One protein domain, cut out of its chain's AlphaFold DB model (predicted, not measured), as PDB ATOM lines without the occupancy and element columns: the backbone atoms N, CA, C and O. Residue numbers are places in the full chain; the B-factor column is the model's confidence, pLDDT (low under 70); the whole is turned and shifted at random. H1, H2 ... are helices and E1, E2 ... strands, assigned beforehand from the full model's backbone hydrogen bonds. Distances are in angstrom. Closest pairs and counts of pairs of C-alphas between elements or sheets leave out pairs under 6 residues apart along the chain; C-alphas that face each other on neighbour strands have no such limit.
ATOM      1  N   GLY A   5     186.457 137.650 177.455       92.75
ATOM      2  CA  GLY A   5     185.046 137.311 177.242       92.75
ATOM      3  C   GLY A   5     184.418 137.952 175.995       92.75
ATOM      4  O   GLY A   5     183.557 137.329 175.384       92.75
ATOM      5  N   ASP A   6     184.923 139.109 175.556       96.19
ATOM      6  CA  ASP A   6     184.483 139.829 174.347       96.19
ATOM      7  C   ASP A   6     185.439 139.625 173.163       96.19
ATOM      8  O   ASP A   6     185.280 140.226 172.106       96.19
ATOM      9  N   SER A   7     186.456 138.780 173.326       96.69
ATOM     10  CA  SER A   7     187.425 138.483 172.275       96.69
ATOM     11  C   SER A   7     187.076 137.173 171.571       96.69
ATOM     12  O   SER A   7     186.545 136.240 172.192       96.69
ATOM     13  N   ILE A   8     187.412 137.102 170.283       97.88
ATOM     14  CA  ILE A   8     187.577 135.829 169.576       97.88
ATOM     15  C   ILE A   8     188.846 135.174 170.130       97.88
ATOM     16  O   ILE A   8     189.882 135.830 170.237       97.88
ATOM     17  N   VAL A   9     188.751 133.912 170.538       97.94
ATOM     18  CA  VAL A   9     189.844 133.177 171.194       97.94
ATOM     19  C   VAL A   9     190.087 131.877 170.447       97.94
ATOM     20  O   VAL A   9     189.135 131.219 170.041       97.94
ATOM     21  N   VAL A  10     191.355 131.512 170.288       98.38
ATOM     22  CA  VAL A  10     191.785 130.312 169.566       98.38
ATOM     23  C   VAL A  10     192.564 129.399 170.509       98.38
ATOM     24  O   VAL A  10     193.351 129.882 171.326       98.38
ATOM     25  N   ILE A  11     192.319 128.094 170.416       98.12
ATOM     26  CA  ILE A  11     192.986 127.042 171.184       98.12
ATOM     27  C   ILE A  11     193.472 125.973 170.184       98.12
ATOM     28  O   ILE A  11     192.653 125.504 169.395       98.12
ATOM     29  N   PRO A  12     194.760 125.581 170.189       97.38
ATOM     30  CA  PRO A  12     195.830 126.074 171.060       97.38
ATOM     31  C   PRO A  12     196.367 127.438 170.580       97.38
ATOM     32  O   PRO A  12     195.860 128.019 169.617       97.38
ATOM     33  N   ALA A  13     197.394 127.972 171.250       96.25
ATOM     34  CA  ALA A  13     198.090 129.173 170.781       96.25
ATOM     35  C   ALA A  13     198.757 128.917 169.414       96.25
ATOM     36  O   ALA A  13     199.419 127.900 169.242       96.25
ATOM     37  N   GLN A  14     198.586 129.840 168.458       96.69
ATOM     38  CA  GLN A  14     199.020 129.652 167.061       96.69
ATOM     39  C   GLN A  14     200.339 130.352 166.707       96.69
ATOM     40  O   GLN A  14     201.033 129.931 165.789       96.69
ATOM     41  N   THR A  15     200.675 131.441 167.401       96.19
ATOM     42  CA  THR A  15     201.735 132.377 166.979       96.19
ATOM     43  C   THR A  15     202.865 132.521 167.994       96.19
ATOM     44  O   THR A  15     203.666 133.443 167.899       96.19
ATOM     45  N   LEU A  16     202.937 131.611 168.969       96.12
ATOM     46  CA  LEU A  16     204.049 131.544 169.912       96.12
ATOM     47  C   LEU A  16     205.097 130.556 169.414       96.12
ATOM     48  O   LEU A  16     204.776 129.445 168.993       96.12
ATOM     49  N   THR A  17     206.362 130.928 169.543       96.06
ATOM     50  CA  THR A  17     207.463 129.970 169.432       96.06
ATOM     51  C   THR A  17     207.445 128.998 170.616       96.06
ATOM     52  O   THR A  17     206.890 129.281 171.684       96.06
ATOM     53  N   ASP A  18     208.107 127.849 170.470       96.19
ATOM     54  CA  ASP A  18     208.260 126.894 171.576       96.19
ATOM     55  C   ASP A  18     208.944 127.542 172.797       96.19
ATOM     56  O   ASP A  18     208.481 127.419 173.930       96.19
ATOM     57  N   SER A  19     209.985 128.350 172.561       95.75
ATOM     58  CA  SER A  19     210.700 129.081 173.616       95.75
ATOM     59  C   SER A  19     209.785 130.027 174.403       95.75
ATOM     60  O   SER A  19     209.854 130.087 175.635       95.75
ATOM     61  N   GLU A  20     208.904 130.762 173.721       96.81
ATOM     62  CA  GLU A  20     207.903 131.619 174.368       96.81
ATOM     63  C   GLU A  20     206.876 130.794 175.141       96.81
ATOM     64  O   GLU A  20     206.596 131.096 176.302       96.81
ATOM     65  N   THR A  21     206.379 129.709 174.547       96.19
ATOM     66  CA  THR A  21     205.416 128.801 175.180       96.19
ATOM     67  C   THR A  21     205.978 128.213 176.473       96.19
ATOM     68  O   THR A  21     205.351 128.312 177.530       96.19
ATOM     69  N   VAL A  22     207.206 127.685 176.445       96.56
ATOM     70  CA  VAL A  22     207.898 127.151 177.627       96.56
ATOM     71  C   VAL A  22     208.120 128.237 178.682       96.56
ATOM     72  O   VAL A  22     207.967 127.977 179.882       96.56
ATOM     73  N   ARG A  23     208.455 129.466 178.268       96.94
ATOM     74  CA  ARG A  23     208.657 130.609 179.171       96.94
ATOM     75  C   ARG A  23     207.371 130.969 179.916       96.94
ATOM     76  O   ARG A  23     207.401 131.055 181.145       96.94
ATOM     77  N   LEU A  24     206.256 131.118 179.198       97.81
ATOM     78  CA  LEU A  24     204.946 131.439 179.777       97.81
ATOM     79  C   LEU A  24     204.403 130.285 180.630       97.81
ATOM     80  O   LEU A  24     203.953 130.513 181.754       97.81
ATOM     81  N   ARG A  25     204.543 129.033 180.169       97.44
ATOM     82  CA  ARG A  25     204.186 127.825 180.933       97.44
ATOM     83  C   ARG A  25     204.933 127.761 182.264       97.44
ATOM     84  O   ARG A  25     204.331 127.520 183.310       97.44
ATOM     85  N   ARG A  26     206.246 128.015 182.259       97.56
ATOM     86  CA  ARG A  26     207.063 128.047 183.483       97.56
ATOM     87  C   ARG A  26     206.635 129.175 184.421       97.56
ATOM     88  O   ARG A  26     206.612 128.961 185.629       97.56
ATOM     89  N   ALA A  27     206.315 130.354 183.888       97.75
ATOM     90  CA  ALA A  27     205.824 131.474 184.685       97.75
ATOM     91  C   ALA A  27     204.493 131.133 185.373       97.75
ATOM     92  O   ALA A  27     204.378 131.310 186.583       97.75
ATOM     93  N   ALA A  28     203.534 130.560 184.636       97.44
ATOM     94  CA  ALA A  28     202.246 130.132 185.183       97.44
ATOM     95  C   ALA A  28     202.411 129.110 186.320       97.44
ATOM     96  O   ALA A  28     201.818 129.277 187.384       97.44
ATOM     97  N   ARG A  29     203.283 128.105 186.140       96.62
ATOM     98  CA  ARG A  29     203.589 127.112 187.185       96.62
ATOM     99  C   ARG A  29     204.208 127.746 188.430       96.62
ATOM    100  O   ARG A  29     203.722 127.514 189.526       96.62
ATOM    101  N   LYS A  30     205.215 128.612 188.263       97.81
ATOM    102  CA  LYS A  30     205.850 129.319 189.388       97.81
ATOM    103  C   LYS A  30     204.857 130.160 190.193       97.81
ATOM    104  O   LYS A  30     204.973 130.223 191.410       97.81
ATOM    105  N   ILE A  31     203.914 130.815 189.517       97.19
ATOM    106  CA  ILE A  31     202.856 131.597 190.166       97.19
ATOM    107  C   ILE A  31     201.938 130.677 190.975       97.19
ATOM    108  O   ILE A  31     201.666 130.972 192.135       97.19
ATOM    109  N   ALA A  32     201.488 129.569 190.381       95.88
ATOM    110  CA  ALA A  32     200.619 128.613 191.059       95.88
ATOM    111  C   ALA A  32     201.292 127.989 192.290       95.88
ATOM    112  O   ALA A  32     200.674 127.938 193.354       95.88
ATOM    113  N   ASP A  33     202.568 127.609 192.167       96.44
ATOM    114  CA  ASP A  33     203.376 127.072 193.265       96.44
ATOM    115  C   ASP A  33     203.557 128.115 194.382       96.44
ATOM    116  O   ASP A  33     203.338 127.820 195.553       96.44
ATOM    117  N   TYR A  34     203.907 129.361 194.036       96.94
ATOM    118  CA  TYR A  34     204.105 130.438 195.014       96.94
ATOM    119  C   TYR A  34     202.831 130.762 195.807       96.94
ATOM    120  O   TYR A  34     202.894 131.050 197.002       96.94
ATOM    121  N   LEU A  35     201.673 130.706 195.146       96.38
ATOM    122  CA  LEU A  35     200.368 130.946 195.758       96.38
ATOM    123  C   LEU A  35     199.782 129.699 196.444       96.38
ATOM    124  O   LEU A  35     198.704 129.801 197.024       96.38
ATOM    125  N   ASN A  36     200.477 128.554 196.400       95.56
ATOM    126  CA  ASN A  36     200.021 127.258 196.912       95.56
ATOM    127  C   ASN A  36     198.618 126.881 196.407       95.56
ATOM    128  O   ASN A  36     197.741 126.502 197.185       95.56
ATOM    129  N   ILE A  37     198.381 127.032 195.102       94.94
ATOM    130  CA  ILE A  37     197.073 126.726 194.516       94.94
ATOM    131  C   ILE A  37     196.906 125.210 194.375       94.94
ATOM    132  O   ILE A  37     197.643 124.563 193.632       94.94
ATOM    133  N   GLU A  38     195.872 124.663 195.012       93.12
ATOM    134  CA  GLU A  38     195.439 123.273 194.849       93.12
ATOM    135  C   GLU A  38     194.116 123.224 194.070       93.12
ATOM    136  O   GLU A  38     193.046 123.518 194.602       93.12
ATOM    137  N   GLY A  39     194.186 122.890 192.777       93.19
ATOM    138  CA  GLY A  39     193.031 122.859 191.875       93.19
ATOM    139  C   GLY A  39     193.306 123.581 190.557       93.19
ATOM    140  O   GLY A  39     194.376 123.427 189.971       93.19
ATOM    141  N   SER A  40     192.336 124.361 190.075       94.38
ATOM    142  CA  SER A  40     192.438 125.118 188.821       94.38
ATOM    143  C   SER A  40     192.932 126.545 189.053       94.38
ATOM    144  O   SER A  40     192.464 127.240 189.953       94.38
ATOM    145  N   CYS A  41     193.797 127.020 188.158       94.94
ATOM    146  CA  CYS A  41     194.196 128.419 188.072       94.94
ATOM    147  C   CYS A  41     194.233 128.874 186.612       94.94
ATOM    148  O   CYS A  41     194.849 128.221 185.770       94.94
ATOM    149  N   ASN A  42     193.615 130.016 186.316       96.00
ATOM    150  CA  ASN A  42     193.790 130.698 185.042       96.00
ATOM    151  C   ASN A  42     194.799 131.843 185.197       96.00
ATOM    152  O   ASN A  42     194.611 132.732 186.025       96.00
ATOM    153  N   VAL A  43     195.855 131.839 184.383       96.56
ATOM    154  CA  VAL A  43     196.845 132.923 184.335       96.56
ATOM    155  C   VAL A  43     196.756 133.608 182.980       96.56
ATOM    156  O   VAL A  43     196.824 132.952 181.942       96.56
ATOM    157  N   ARG A  44     196.608 134.934 182.988       96.00
ATOM    158  CA  ARG A  44     196.540 135.755 181.774       96.00
ATOM    159  C   ARG A  44     197.833 136.526 181.589       96.00
ATOM    160  O   ARG A  44     198.296 137.194 182.512       96.00
ATOM    161  N   PHE A  45     198.358 136.482 180.372       97.19
ATOM    162  CA  PHE A  45     199.565 137.195 179.979       97.19
ATOM    163  C   PHE A  45     199.264 138.192 178.855       97.19
ATOM    164  O   PHE A  45     198.389 137.952 178.025       97.19
ATOM    165  N   ALA A  46     200.009 139.291 178.823       96.44
ATOM    166  CA  ALA A  46     200.263 140.064 177.611       96.44
ATOM    167  C   ALA A  46     201.697 139.774 177.169       96.44
ATOM    168  O   ALA A  46     202.577 139.702 178.021       96.44
ATOM    169  N   ILE A  47     201.932 139.619 175.872       95.81
ATOM    170  CA  ILE A  47     203.266 139.453 175.291       95.81
ATOM    171  C   ILE A  47     203.414 140.444 174.137       95.81
ATOM    172  O   ILE A  47     202.445 140.684 173.410       95.81
ATOM    173  N   ASN A  48     204.592 141.049 173.995       93.25
ATOM    174  CA  ASN A  48     204.898 141.867 172.823       93.25
ATOM    175  C   ASN A  48     204.879 140.993 171.562       93.25
ATOM    176  O   ASN A  48     205.234 139.818 171.614       93.25
ATOM    177  N   SER A  49     204.494 141.559 170.415       87.06
ATOM    178  CA  SER A  49     204.404 140.808 169.150       87.06
ATOM    179  C   SER A  49     205.743 140.238 168.665       87.06
ATOM    180  O   SER A  49     205.748 139.347 167.829       87.06
ATOM    181  N   ASP A  50     206.869 140.746 169.169       88.38
ATOM    182  CA  ASP A  50     208.217 140.231 168.904       88.38
ATOM    183  C   ASP A  50     208.688 139.192 169.944       88.38
ATOM    184  O   ASP A  50     209.837 138.753 169.903       88.38
ATOM    185  N   GLY A  51     207.837 138.842 170.915       88.94
ATOM    186  CA  GLY A  51     208.137 137.867 171.962       88.94
ATOM    187  C   GLY A  51     209.161 138.317 173.010       88.94
ATOM    188  O   GLY A  51     209.563 137.513 173.864       88.94
ATOM    189  N   SER A  52     209.603 139.580 172.961       89.56
ATOM    190  CA  SER A  52     210.685 140.114 173.801       89.56
ATOM    191  C   SER A  52     210.322 140.124 175.286       89.56
ATOM    192  O   SER A  52     211.051 139.582 176.121       89.56
ATOM    193  N   GLU A  53     209.160 140.682 175.613       94.19
ATOM    194  CA  GLU A  53     208.680 140.874 176.979       94.19
ATOM    195  C   GLU A  53     207.257 140.350 177.141       94.19
ATOM    196  O   GLU A  53     206.442 140.385 176.215       94.19
ATOM    197  N   TYR A  54     206.951 139.884 178.352       96.75
ATOM    198  CA  TYR A  54     205.596 139.537 178.751       96.75
ATOM    199  C   TYR A  54     205.260 140.146 180.112       96.75
ATOM    200  O   TYR A  54     206.130 140.358 180.957       96.75
ATOM    201  N   MET A  55     203.973 140.374 180.340       97.06
ATOM    202  CA  MET A  55     203.415 140.850 181.600       97.06
ATOM    203  C   MET A  55     202.326 139.896 182.075       97.06
ATOM    204  O   MET A  55     201.505 139.435 181.283       97.06
ATOM    205  N   VAL A  56     202.287 139.629 183.379       97.19
ATOM    206  CA  VAL A  56     201.160 138.935 184.013       97.19
ATOM    207  C   VAL A  56     200.041 139.950 184.214       97.19
ATOM    208  O   VAL A  56     200.228 140.947 184.904       97.19
ATOM    209  N   LEU A  57     198.885 139.708 183.601       94.62
ATOM    210  CA  LEU A  57     197.723 140.594 183.688       94.62
ATOM    211  C   LEU A  57     196.801 140.220 184.847       94.62
ATOM    212  O   LEU A  57     196.253 141.096 185.508       94.62
ATOM    213  N   ALA A  58     196.590 138.920 185.054       93.38
ATOM    214  CA  ALA A  58     195.703 138.406 186.085       93.38
ATOM    215  C   ALA A  58     196.043 136.955 186.431       93.38
ATOM    216  O   ALA A  58     196.514 136.195 185.581       93.38
ATOM    217  N   VAL A  59     195.743 136.583 187.672       95.75
ATOM    218  CA  VAL A  59     195.823 135.219 188.196       95.75
ATOM    219  C   VAL A  59     194.504 134.941 188.900       95.75
ATOM    220  O   VAL A  59     194.143 135.641 189.841       95.75
ATOM    221  N   GLU A  60     193.767 133.949 188.422       94.69
ATOM    222  CA  GLU A  60     192.426 133.622 188.896       94.69
ATOM    223  C   GLU A  60     192.439 132.181 189.424       94.69
ATOM    224  O   GLU A  60     192.332 131.240 188.633       94.69
ATOM    225  N   PRO A  61     192.617 131.976 190.744       93.88
ATOM    226  CA  PRO A  61     192.697 130.655 191.376       93.88
ATOM    227  C   PRO A  61     191.302 130.027 191.544       93.88
ATOM    228  O   PRO A  61     190.902 129.634 192.636       93.88
ATOM    229  N   GLN A  62     190.514 130.014 190.472       92.31
ATOM    230  CA  GLN A  62     189.152 129.497 190.466       92.31
ATOM    231  C   GLN A  62     188.775 128.961 189.086       92.31
ATOM    232  O   GLN A  62     189.417 129.260 188.076       92.31
ATOM    233  N   LEU A  63     187.697 128.181 189.039       93.38
ATOM    234  CA  LEU A  63     187.035 127.858 187.781       93.38
ATOM    235  C   LEU A  63     186.399 129.130 187.212       93.38
ATOM    236  O   LEU A  63     185.775 129.906 187.935       93.38
ATOM    237  N   ASN A  64     186.550 129.344 185.911       91.44
ATOM    238  CA  ASN A  64     185.952 130.474 185.212       91.44
ATOM    239  C   ASN A  64     185.458 130.044 183.817       91.44
ATOM    240  O   ASN A  64     185.546 128.874 183.436       91.44
ATOM    241  N   ARG A  65     184.940 131.001 183.039       89.56
ATOM    242  CA  ARG A  65     184.462 130.752 181.666       89.56
ATOM    243  C   ARG A  65     185.551 130.165 180.764       89.56
ATOM    244  O   ARG A  65     185.283 129.232 180.015       89.56
ATOM    245  N   THR A  66     186.789 130.644 180.884       92.56
ATOM    246  CA  THR A  66     187.935 130.109 180.133       92.56
ATOM    247  C   THR A  66     188.199 128.649 180.489       92.56
ATOM    248  O   THR A  66     188.480 127.848 179.606       92.56
ATOM    249  N   THR A  67     188.072 128.268 181.761       93.50
ATOM    250  CA  THR A  67     188.229 126.875 182.187       93.50
ATOM    251  C   THR A  67     187.183 125.958 181.548       93.50
ATOM    252  O   THR A  67     187.533 124.872 181.082       93.50
ATOM    253  N   ALA A  68     185.916 126.386 181.493       93.31
ATOM    254  CA  ALA A  68     184.854 125.629 180.825       93.31
ATOM    255  C   ALA A  68     185.134 125.485 179.320       93.31
ATOM    256  O   ALA A  68     185.114 124.373 178.792       93.31
ATOM    257  N   LEU A  69     185.507 126.591 178.667       95.88
ATOM    258  CA  LEU A  69     185.899 126.626 177.261       95.88
ATOM    259  C   LEU A  69     187.048 125.654 176.953       95.88
ATOM    260  O   LEU A  69     186.936 124.841 176.040       95.88
ATOM    261  N   VAL A  70     188.136 125.707 177.728       96.25
ATOM    262  CA  VAL A  70     189.298 124.821 177.548       96.25
ATOM    263  C   VAL A  70     188.913 123.366 177.801       96.25
ATOM    264  O   VAL A  70     189.339 122.495 177.046       96.25
ATOM    265  N   SER A  71     188.070 123.088 178.801       95.81
ATOM    266  CA  SER A  71     187.599 121.722 179.074       95.81
ATOM    267  C   SER A  71     186.835 121.133 177.886       95.81
ATOM    268  O   SER A  71     187.031 119.973 177.540       95.81
ATOM    269  N   LYS A  72     185.990 121.936 177.226       96.19
ATOM    270  CA  LYS A  72     185.257 121.525 176.019       96.19
ATOM    271  C   LYS A  72     186.182 121.361 174.823       96.19
ATOM    272  O   LYS A  72     186.108 120.340 174.152       96.19
ATOM    273  N   ALA A  73     187.064 122.329 174.586       96.94
ATOM    274  CA  ALA A  73     187.994 122.302 173.463       96.94
ATOM    275  C   ALA A  73     188.964 121.113 173.531       96.94
ATOM    276  O   ALA A  73     189.321 120.560 172.503       96.94
ATOM    277  N   THR A  74     189.393 120.714 174.730       95.94
ATOM    278  CA  THR A  74     190.399 119.650 174.905       95.94
ATOM    279  C   THR A  74     189.811 118.289 175.248       95.94
ATOM    280  O   THR A  74     190.512 117.295 175.126       95.94
ATOM    281  N   GLY A  75     188.574 118.233 175.749       93.75
ATOM    282  CA  GLY A  75     187.999 117.037 176.371       93.75
ATOM    283  C   GLY A  75     188.434 116.809 177.828       93.75
ATOM    284  O   GLY A  75     187.898 115.920 178.489       93.75
ATOM    285  N   TYR A  76     189.364 117.608 178.370       95.06
ATOM    286  CA  TYR A  76     189.878 117.440 179.733       95.06
ATOM    287  C   TYR A  76     188.931 118.074 180.775       95.06
ATOM    288  O   TYR A  76     188.737 119.291 180.768       95.06
ATOM    289  N   PRO A  77     188.355 117.314 181.728       94.06
ATOM    290  CA  PRO A  77     187.309 117.824 182.617       94.06
ATOM    291  C   PRO A  77     187.887 118.586 183.826       94.06
ATOM    292  O   PRO A  77     187.861 118.096 184.959       94.06
ATOM    293  N   ILE A  78     188.385 119.811 183.609       95.69
ATOM    294  CA  ILE A  78     189.141 120.586 184.618       95.69
ATOM    295  C   ILE A  78     188.363 120.748 185.932       95.69
ATOM    296  O   ILE A  78     188.941 120.599 187.009       95.69
ATOM    297  N   ALA A  79     187.055 121.015 185.873       94.44
ATOM    298  CA  ALA A  79     186.221 121.171 187.067       94.44
ATOM    299  C   ALA A  79     186.144 119.881 187.904       94.44
ATOM    300  O   ALA A  79     186.315 119.921 189.123       94.44
ATOM    301  N   GLN A  80     185.947 118.730 187.254       94.12
ATOM    302  CA  GLN A  80     185.856 117.432 187.932       94.12
ATOM    303  C   GLN A  80     187.206 117.017 188.524       94.12
ATOM    304  O   GLN A  80     187.265 116.525 189.651       94.12
ATOM    305  N   VAL A  81     188.297 117.248 187.787       96.25
ATOM    306  CA  VAL A  81     189.660 117.006 188.277       96.25
ATOM    307  C   VAL A  81     189.964 117.903 189.477       96.25
ATOM    308  O   VAL A  81     190.421 117.405 190.503       96.25
ATOM    309  N   SER A  82     189.637 119.195 189.397       96.19
ATOM    310  CA  SER A  82     189.849 120.153 190.493       96.19
ATOM    311  C   SER A  82     189.084 119.755 191.757       96.19
ATOM    312  O   SER A  82     189.635 119.825 192.852       96.19
ATOM    313  N   ALA A  83     187.844 119.272 191.616       96.25
ATOM    314  CA  ALA A  83     187.061 118.769 192.742       96.25
ATOM    315  C   ALA A  83     187.717 117.546 193.408       96.25
ATOM    316  O   ALA A  83     187.751 117.460 194.632       96.25
ATOM    317  N   LYS A  84     188.285 116.617 192.626       97.19
ATOM    318  CA  LYS A  84     189.023 115.463 193.169       97.19
ATOM    319  C   LYS A  84     190.320 115.891 193.863       97.19
ATOM    320  O   LYS A  84     190.614 115.378 194.939       97.19
ATOM    321  N   ILE A  85     191.055 116.859 193.309       96.75
ATOM    322  CA  ILE A  85     192.247 117.432 193.961       96.75
ATOM    323  C   ILE A  85     191.884 118.031 195.323       96.75
ATOM    324  O   ILE A  85     192.568 117.756 196.304       96.75
ATOM    325  N   ALA A  86     190.770 118.763 195.415       95.56
ATOM    326  CA  ALA A  86     190.284 119.326 196.677       95.56
ATOM    327  C   ALA A  86     189.916 118.258 197.729       95.56
ATOM    328  O   ALA A  86     189.898 118.544 198.924       95.56
ATOM    329  N   LEU A  87     189.651 117.016 197.305       97.00
ATOM    330  CA  LEU A  87     189.451 115.857 198.184       97.00
ATOM    331  C   LEU A  87     190.765 115.140 198.554       97.00
ATOM    332  O   LEU A  87     190.727 114.100 199.207       97.00
ATOM    333  N   GLY A  88     191.919 115.669 198.141       96.88
ATOM    334  CA  GLY A  88     193.248 115.137 198.443       96.88
ATOM    335  C   GLY A  88     193.841 114.215 197.376       96.88
ATOM    336  O   GLY A  88     194.982 113.779 197.538       96.88
ATOM    337  N   TYR A  89     193.119 113.945 196.279       97.88
ATOM    338  CA  TYR A  89     193.642 113.121 195.187       97.88
ATOM    339  C   TYR A  89     194.807 113.813 194.476       97.88
ATOM    340  O   TYR A  89     194.845 115.034 194.304       97.88
ATOM    341  N   LYS A  90     195.740 113.011 193.979       97.25
ATOM    342  CA  LYS A  90     196.795 113.434 193.061       97.25
ATOM    343  C   LYS A  90     196.368 113.184 191.620       97.25
ATOM    344  O   LYS A  90     195.590 112.281 191.327       97.25
ATOM    345  N   LEU A  91     196.921 113.962 190.689       96.94
ATOM    346  CA  LEU A  91     196.583 113.863 189.263       96.94
ATOM    347  C   LEU A  91     196.757 112.440 188.699       96.94
ATOM    348  O   LEU A  91     195.942 112.003 187.892       96.94
ATOM    349  N   TYR A  92     197.775 111.701 189.155       96.44
ATOM    350  CA  TYR A  92     198.046 110.328 188.708       96.44
ATOM    351  C   TYR A  92     197.051 109.289 189.257       96.44
ATOM    352  O   TYR A  92     197.022 108.159 188.781       96.44
ATOM    353  N   GLU A  93     196.234 109.642 190.253       96.69
ATOM    354  CA  GLU A  93     195.190 108.772 190.814       96.69
ATOM    355  C   GLU A  93     193.851 108.949 190.084       96.69
ATOM    356  O   GLU A  93     192.951 108.112 190.179       96.69
ATOM    357  N   ILE A  94     193.703 110.046 189.340       96.69
ATOM    358  CA  ILE A  94     192.482 110.395 188.623       96.69
ATOM    359  C   ILE A  94     192.599 109.853 187.199       96.69
ATOM    360  O   ILE A  94     193.468 110.276 186.444       96.69
ATOM    361  N   LYS A  95     191.730 108.922 186.803       94.12
ATOM    362  CA  LYS A  95     191.702 108.400 185.427       94.12
ATOM    363  C   LYS A  95     191.219 109.459 184.431       94.12
ATOM    364  O   LYS A  95     190.352 110.266 184.764       94.12
ATOM    365  N   ASN A  96     191.764 109.424 183.216       91.12
ATOM    366  CA  ASN A  96     191.217 110.156 182.079       91.12
ATOM    367  C   ASN A  96     190.056 109.343 181.488       91.12
ATOM    368  O   ASN A  96     190.273 108.271 180.930       91.12
ATOM    369  N   ASP A  97     188.826 109.839 181.618       84.94
ATOM    370  CA  ASP A  97     187.629 109.111 181.179       84.94
ATOM    371  C   ASP A  97     187.417 109.125 179.655       84.94
ATOM    372  O   ASP A  97     186.559 108.389 179.167       84.94
ATOM    373  N   ILE A  98     188.145 109.966 178.909       85.19
ATOM    374  CA  ILE A  98     188.055 110.028 177.442       85.19
ATOM    375  C   ILE A  98     188.800 108.840 176.825       85.19
ATOM    376  O   ILE A  98     188.200 108.076 176.074       85.19
ATOM    377  N   THR A  99     190.063 108.621 177.209       86.38
ATOM    378  CA  THR A  99     190.895 107.502 176.719       86.38
ATOM    379  C   THR A  99     190.705 106.228 177.555       86.38
ATOM    380  O   THR A  99     190.799 105.098 177.084       86.38
ATOM    381  N   GLY A 100     190.447 106.376 178.857       87.44
ATOM    382  CA  GLY A 100     190.297 105.279 179.812       87.44
ATOM    383  C   GLY A 100     191.559 104.445 180.059       87.44
ATOM    384  O   GLY A 100     191.453 103.412 180.726       87.44
ATOM    385  N   VAL A 101     192.711 104.857 179.520       89.88
ATOM    386  CA  VAL A 101     194.019 104.189 179.669       89.88
ATOM    387  C   VAL A 101     195.099 105.114 180.236       89.88
ATOM    388  O   VAL A 101     196.108 104.625 180.741       89.88
ATOM    389  N   THR A 102     194.870 106.432 180.234       93.12
ATOM    390  CA  THR A 102     195.756 107.435 180.846       93.12
ATOM    391  C   THR A 102     195.145 108.041 182.120       93.12
ATOM    392  O   THR A 102     194.043 107.684 182.552       93.12
ATOM    393  N   THR A 103     195.886 108.937 182.775       95.81
ATOM    394  CA  THR A 103     195.447 109.655 183.986       95.81
ATOM    395  C   THR A 103     195.302 111.147 183.696       95.81
ATOM    396  O   THR A 103     195.685 111.618 182.630       95.81
ATOM    397  N   ALA A 104     194.780 111.906 184.657       95.38
ATOM    398  CA  ALA A 104     194.689 113.357 184.593       95.38
ATOM    399  C   ALA A 104     196.065 114.048 184.717       95.38
ATOM    400  O   ALA A 104     196.148 115.267 184.585       95.38
ATOM    401  N   ALA A 105     197.145 113.301 184.986       95.62
ATOM    402  CA  ALA A 105     198.520 113.803 185.026       95.62
ATOM    403  C   ALA A 105     199.134 113.923 183.620       95.62
ATOM    404  O   ALA A 105     200.192 113.358 183.347       95.62
ATOM    405  N   ASN A 106     198.470 114.652 182.727       91.25
ATOM    406  CA  ASN A 106     198.940 114.935 181.376       91.25
ATOM    407  C   ASN A 106     198.646 116.391 180.979       91.25
ATOM    408  O   ASN A 106     197.843 117.081 181.607       91.25
ATOM    409  N   GLU A 107     199.324 116.858 179.933       94.50
ATOM    410  CA  GLU A 107     198.960 118.082 179.222       94.50
ATOM    411  C   GLU A 107     198.279 117.650 177.920       94.50
ATOM    412  O   GLU A 107     198.922 116.947 177.141       94.50
ATOM    413  N   PRO A 108     196.995 117.993 177.698       94.50
ATOM    414  CA  PRO A 108     196.302 117.582 176.488       94.50
ATOM    415  C   PRO A 108     197.005 118.076 175.224       94.50
ATOM    416  O   PRO A 108     197.389 119.246 175.141       94.50
ATOM    417  N   ALA A 109     197.111 117.194 174.236       95.31
ATOM    418  CA  ALA A 109     197.481 117.537 172.871       95.31
ATOM    419  C   ALA A 109     196.221 117.496 172.005       95.31
ATOM    420  O   ALA A 109     195.362 116.642 172.206       95.31
ATOM    421  N   ILE A 110     196.101 118.443 171.079       96.12
ATOM    422  CA  ILE A 110     194.989 118.509 170.128       96.12
ATOM    423  C   ILE A 110     195.557 118.691 168.722       96.12
ATOM    424  O   ILE A 110     196.497 119.461 168.524       96.12
ATOM    425  N   ASP A 111     194.983 117.979 167.765       96.69
ATOM    426  CA  ASP A 111     195.305 117.957 166.332       96.69
ATOM    427  C   ASP A 111     194.326 118.806 165.501       96.69
ATOM    428  O   ASP A 111     194.257 118.726 164.277       96.69
ATOM    429  N   TYR A 112     193.600 119.688 166.183       97.75
ATOM    430  CA  TYR A 112     192.624 120.598 165.610       97.75
ATOM    431  C   TYR A 112     192.739 121.998 166.215       97.75
ATOM    432  O   TYR A 112     193.447 122.256 167.192       97.75
ATOM    433  N   CYS A 113     191.988 122.925 165.631       97.69
ATOM    434  CA  CYS A 113     191.825 124.286 166.100       97.69
ATOM    435  C   CYS A 113     190.419 124.470 166.679       97.69
ATOM    436  O   CYS A 113     189.421 124.218 166.005       97.69
ATOM    437  N   ALA A 114     190.323 124.967 167.909       98.50
ATOM    438  CA  ALA A 114     189.067 125.370 168.523       98.50
ATOM    439  C   ALA A 114     188.977 126.899 168.582       98.50
ATOM    440  O   ALA A 114     189.873 127.569 169.097       98.50
ATOM    441  N   VAL A 115     187.889 127.461 168.061       98.69
ATOM    442  CA  VAL A 115     187.646 128.904 168.014       98.69
ATOM    443  C   VAL A 115     186.402 129.230 168.822       98.69
ATOM    444  O   VAL A 115     185.320 128.697 168.581       98.69
ATOM    445  N   LYS A 116     186.558 130.144 169.777       98.12
ATOM    446  CA  LYS A 116     185.456 130.754 170.509       98.12
ATOM    447  C   LYS A 116     185.144 132.116 169.921       98.12
ATOM    448  O   LYS A 116     186.039 132.950 169.795       98.12
ATOM    449  N   VAL A 117     183.868 132.372 169.660       97.69
ATOM    450  CA  VAL A 117     183.367 133.688 169.255       97.69
ATOM    451  C   VAL A 117     182.324 134.162 170.274       97.69
ATOM    452  O   VAL A 117     181.434 133.390 170.638       97.69
ATOM    453  N   PRO A 118     182.429 135.393 170.809       96.12
ATOM    454  CA  PRO A 118     181.414 135.930 171.711       96.12
ATOM    455  C   PRO A 118     180.072 136.146 171.003       96.12
ATOM    456  O   PRO A 118     180.021 136.468 169.820       96.12
ATOM    457  N   ARG A 119     178.981 136.036 171.758       93.88
ATOM    458  CA  ARG A 119     177.646 136.463 171.342       93.88
ATOM    459  C   ARG A 119     177.249 137.682 172.161       93.88
ATOM    460  O   ARG A 119     177.198 137.622 173.388       93.88
ATOM    461  N   TRP A 120     176.962 138.784 171.482       93.50
ATOM    462  CA  TRP A 120     176.407 139.996 172.091       93.50
ATOM    463  C   TRP A 120     174.884 140.002 171.989       93.50
ATOM    464  O   TRP A 120     174.314 139.117 171.369       93.50
ATOM    465  N   SER A 121     174.193 140.960 172.598       91.38
ATOM    466  CA  SER A 121     172.740 141.137 172.420       91.38
ATOM    467  C   SER A 121     172.380 142.616 172.282       91.38
ATOM    468  O   SER A 121     171.406 143.084 172.868       91.38
ATOM    469  N   PHE A 122     173.210 143.373 171.555       90.81
ATOM    470  CA  PHE A 122     173.032 144.816 171.370       90.81
ATOM    471  C   PHE A 122     171.727 145.170 170.658       90.81
ATOM    472  O   PHE A 122     171.217 146.263 170.856       90.81
ATOM    473  N   GLU A 123     171.154 144.245 169.886       86.12
ATOM    474  CA  GLU A 123     169.834 144.398 169.271       86.12
ATOM    475  C   GLU A 123     168.701 144.645 170.280       86.12
ATOM    476  O   GLU A 123     167.644 145.130 169.894       86.12
ATOM    477  N   ASN A 124     168.920 144.342 171.564       86.94
ATOM    478  CA  ASN A 124     167.946 144.563 172.632       86.94
ATOM    479  C   ASN A 124     168.167 145.888 173.384       86.94
ATOM    480  O   ASN A 124     167.421 146.184 174.319       86.94
ATOM    481  N   PHE A 125     169.201 146.663 173.036       89.69
ATOM    482  CA  PHE A 125     169.603 147.859 173.776       89.69
ATOM    483  C   PHE A 125     170.015 149.013 172.851       89.69
ATOM    484  O   PHE A 125     171.203 149.262 172.649       89.69
TER     485      PHE A 125
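What this domain is: This is residues 5 to 125 of the 378 residues of a protein of Oscillospiraceae bacterium (UniProt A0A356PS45). Helix H1 packs on the hairpin E2 E3 on one side of the domain, while on the other side H2 packs on a small ribbon, E1 E4; the two halves are joined by few contacts. H3 makes a corner with H2, and the long unnamed stretch 87 to 112 loops from H3 back to E4. The 121 printed residues run E1 H1 E2 E3 H2 H3 E4, with both two-stranded sheets antiparallel; the class is mixed, helices and strands, with 59 residues in named elements, under half. It is only just compact, close to loose, with a radius of gyration of the C-alphas of 16.0 A and spans of 44 by 40 by 30 A.

Where its parts are: E1 is residues 9 to 11, 6.9 A long, from C-alpha 9 at (189.844, 133.177, 171.194). H1 is 18 to 34, 24.1 A; E2 42 to 47, 16.2 A; E3 54 to 60, 17.6 A; H2 65 to 74, 14.3 A; H3 78 to 86, 12.2 A. E4, 113 to 119, 19.4 A, ends with C-alpha 119 at (177.646, 136.463, 171.342).

How they stand to each other: E1 and E4 are antiparallel at 157 degrees, with N 11 and O 114 2.8 A apart. The closest C-alphas of H2 and E4, Ala 73 and Ala 114, are 5.9 A apart. The hairpin E2 E3 has N 44 and O 58 2.9 A apart. H1 comes closest to E2 at the C-alphas of Ala 28 and Val 43, 6.1 A. H2 touches H3, with closest C-alphas Ser 71 and Ile 78 at 5.9 A, only just about perpendicular at 72 degrees. H1 and H2 are apart. Every O i to N i+4 pair is within hydrogen-bond range in H1, H2 and H3.

The domain as a whole: The farthest C-alphas, Val 101 and Phe 125, are 50.4 A apart. The printed part has no cut, the link H3 to E4 is long, and no printed residue is under 70 in pLDDT.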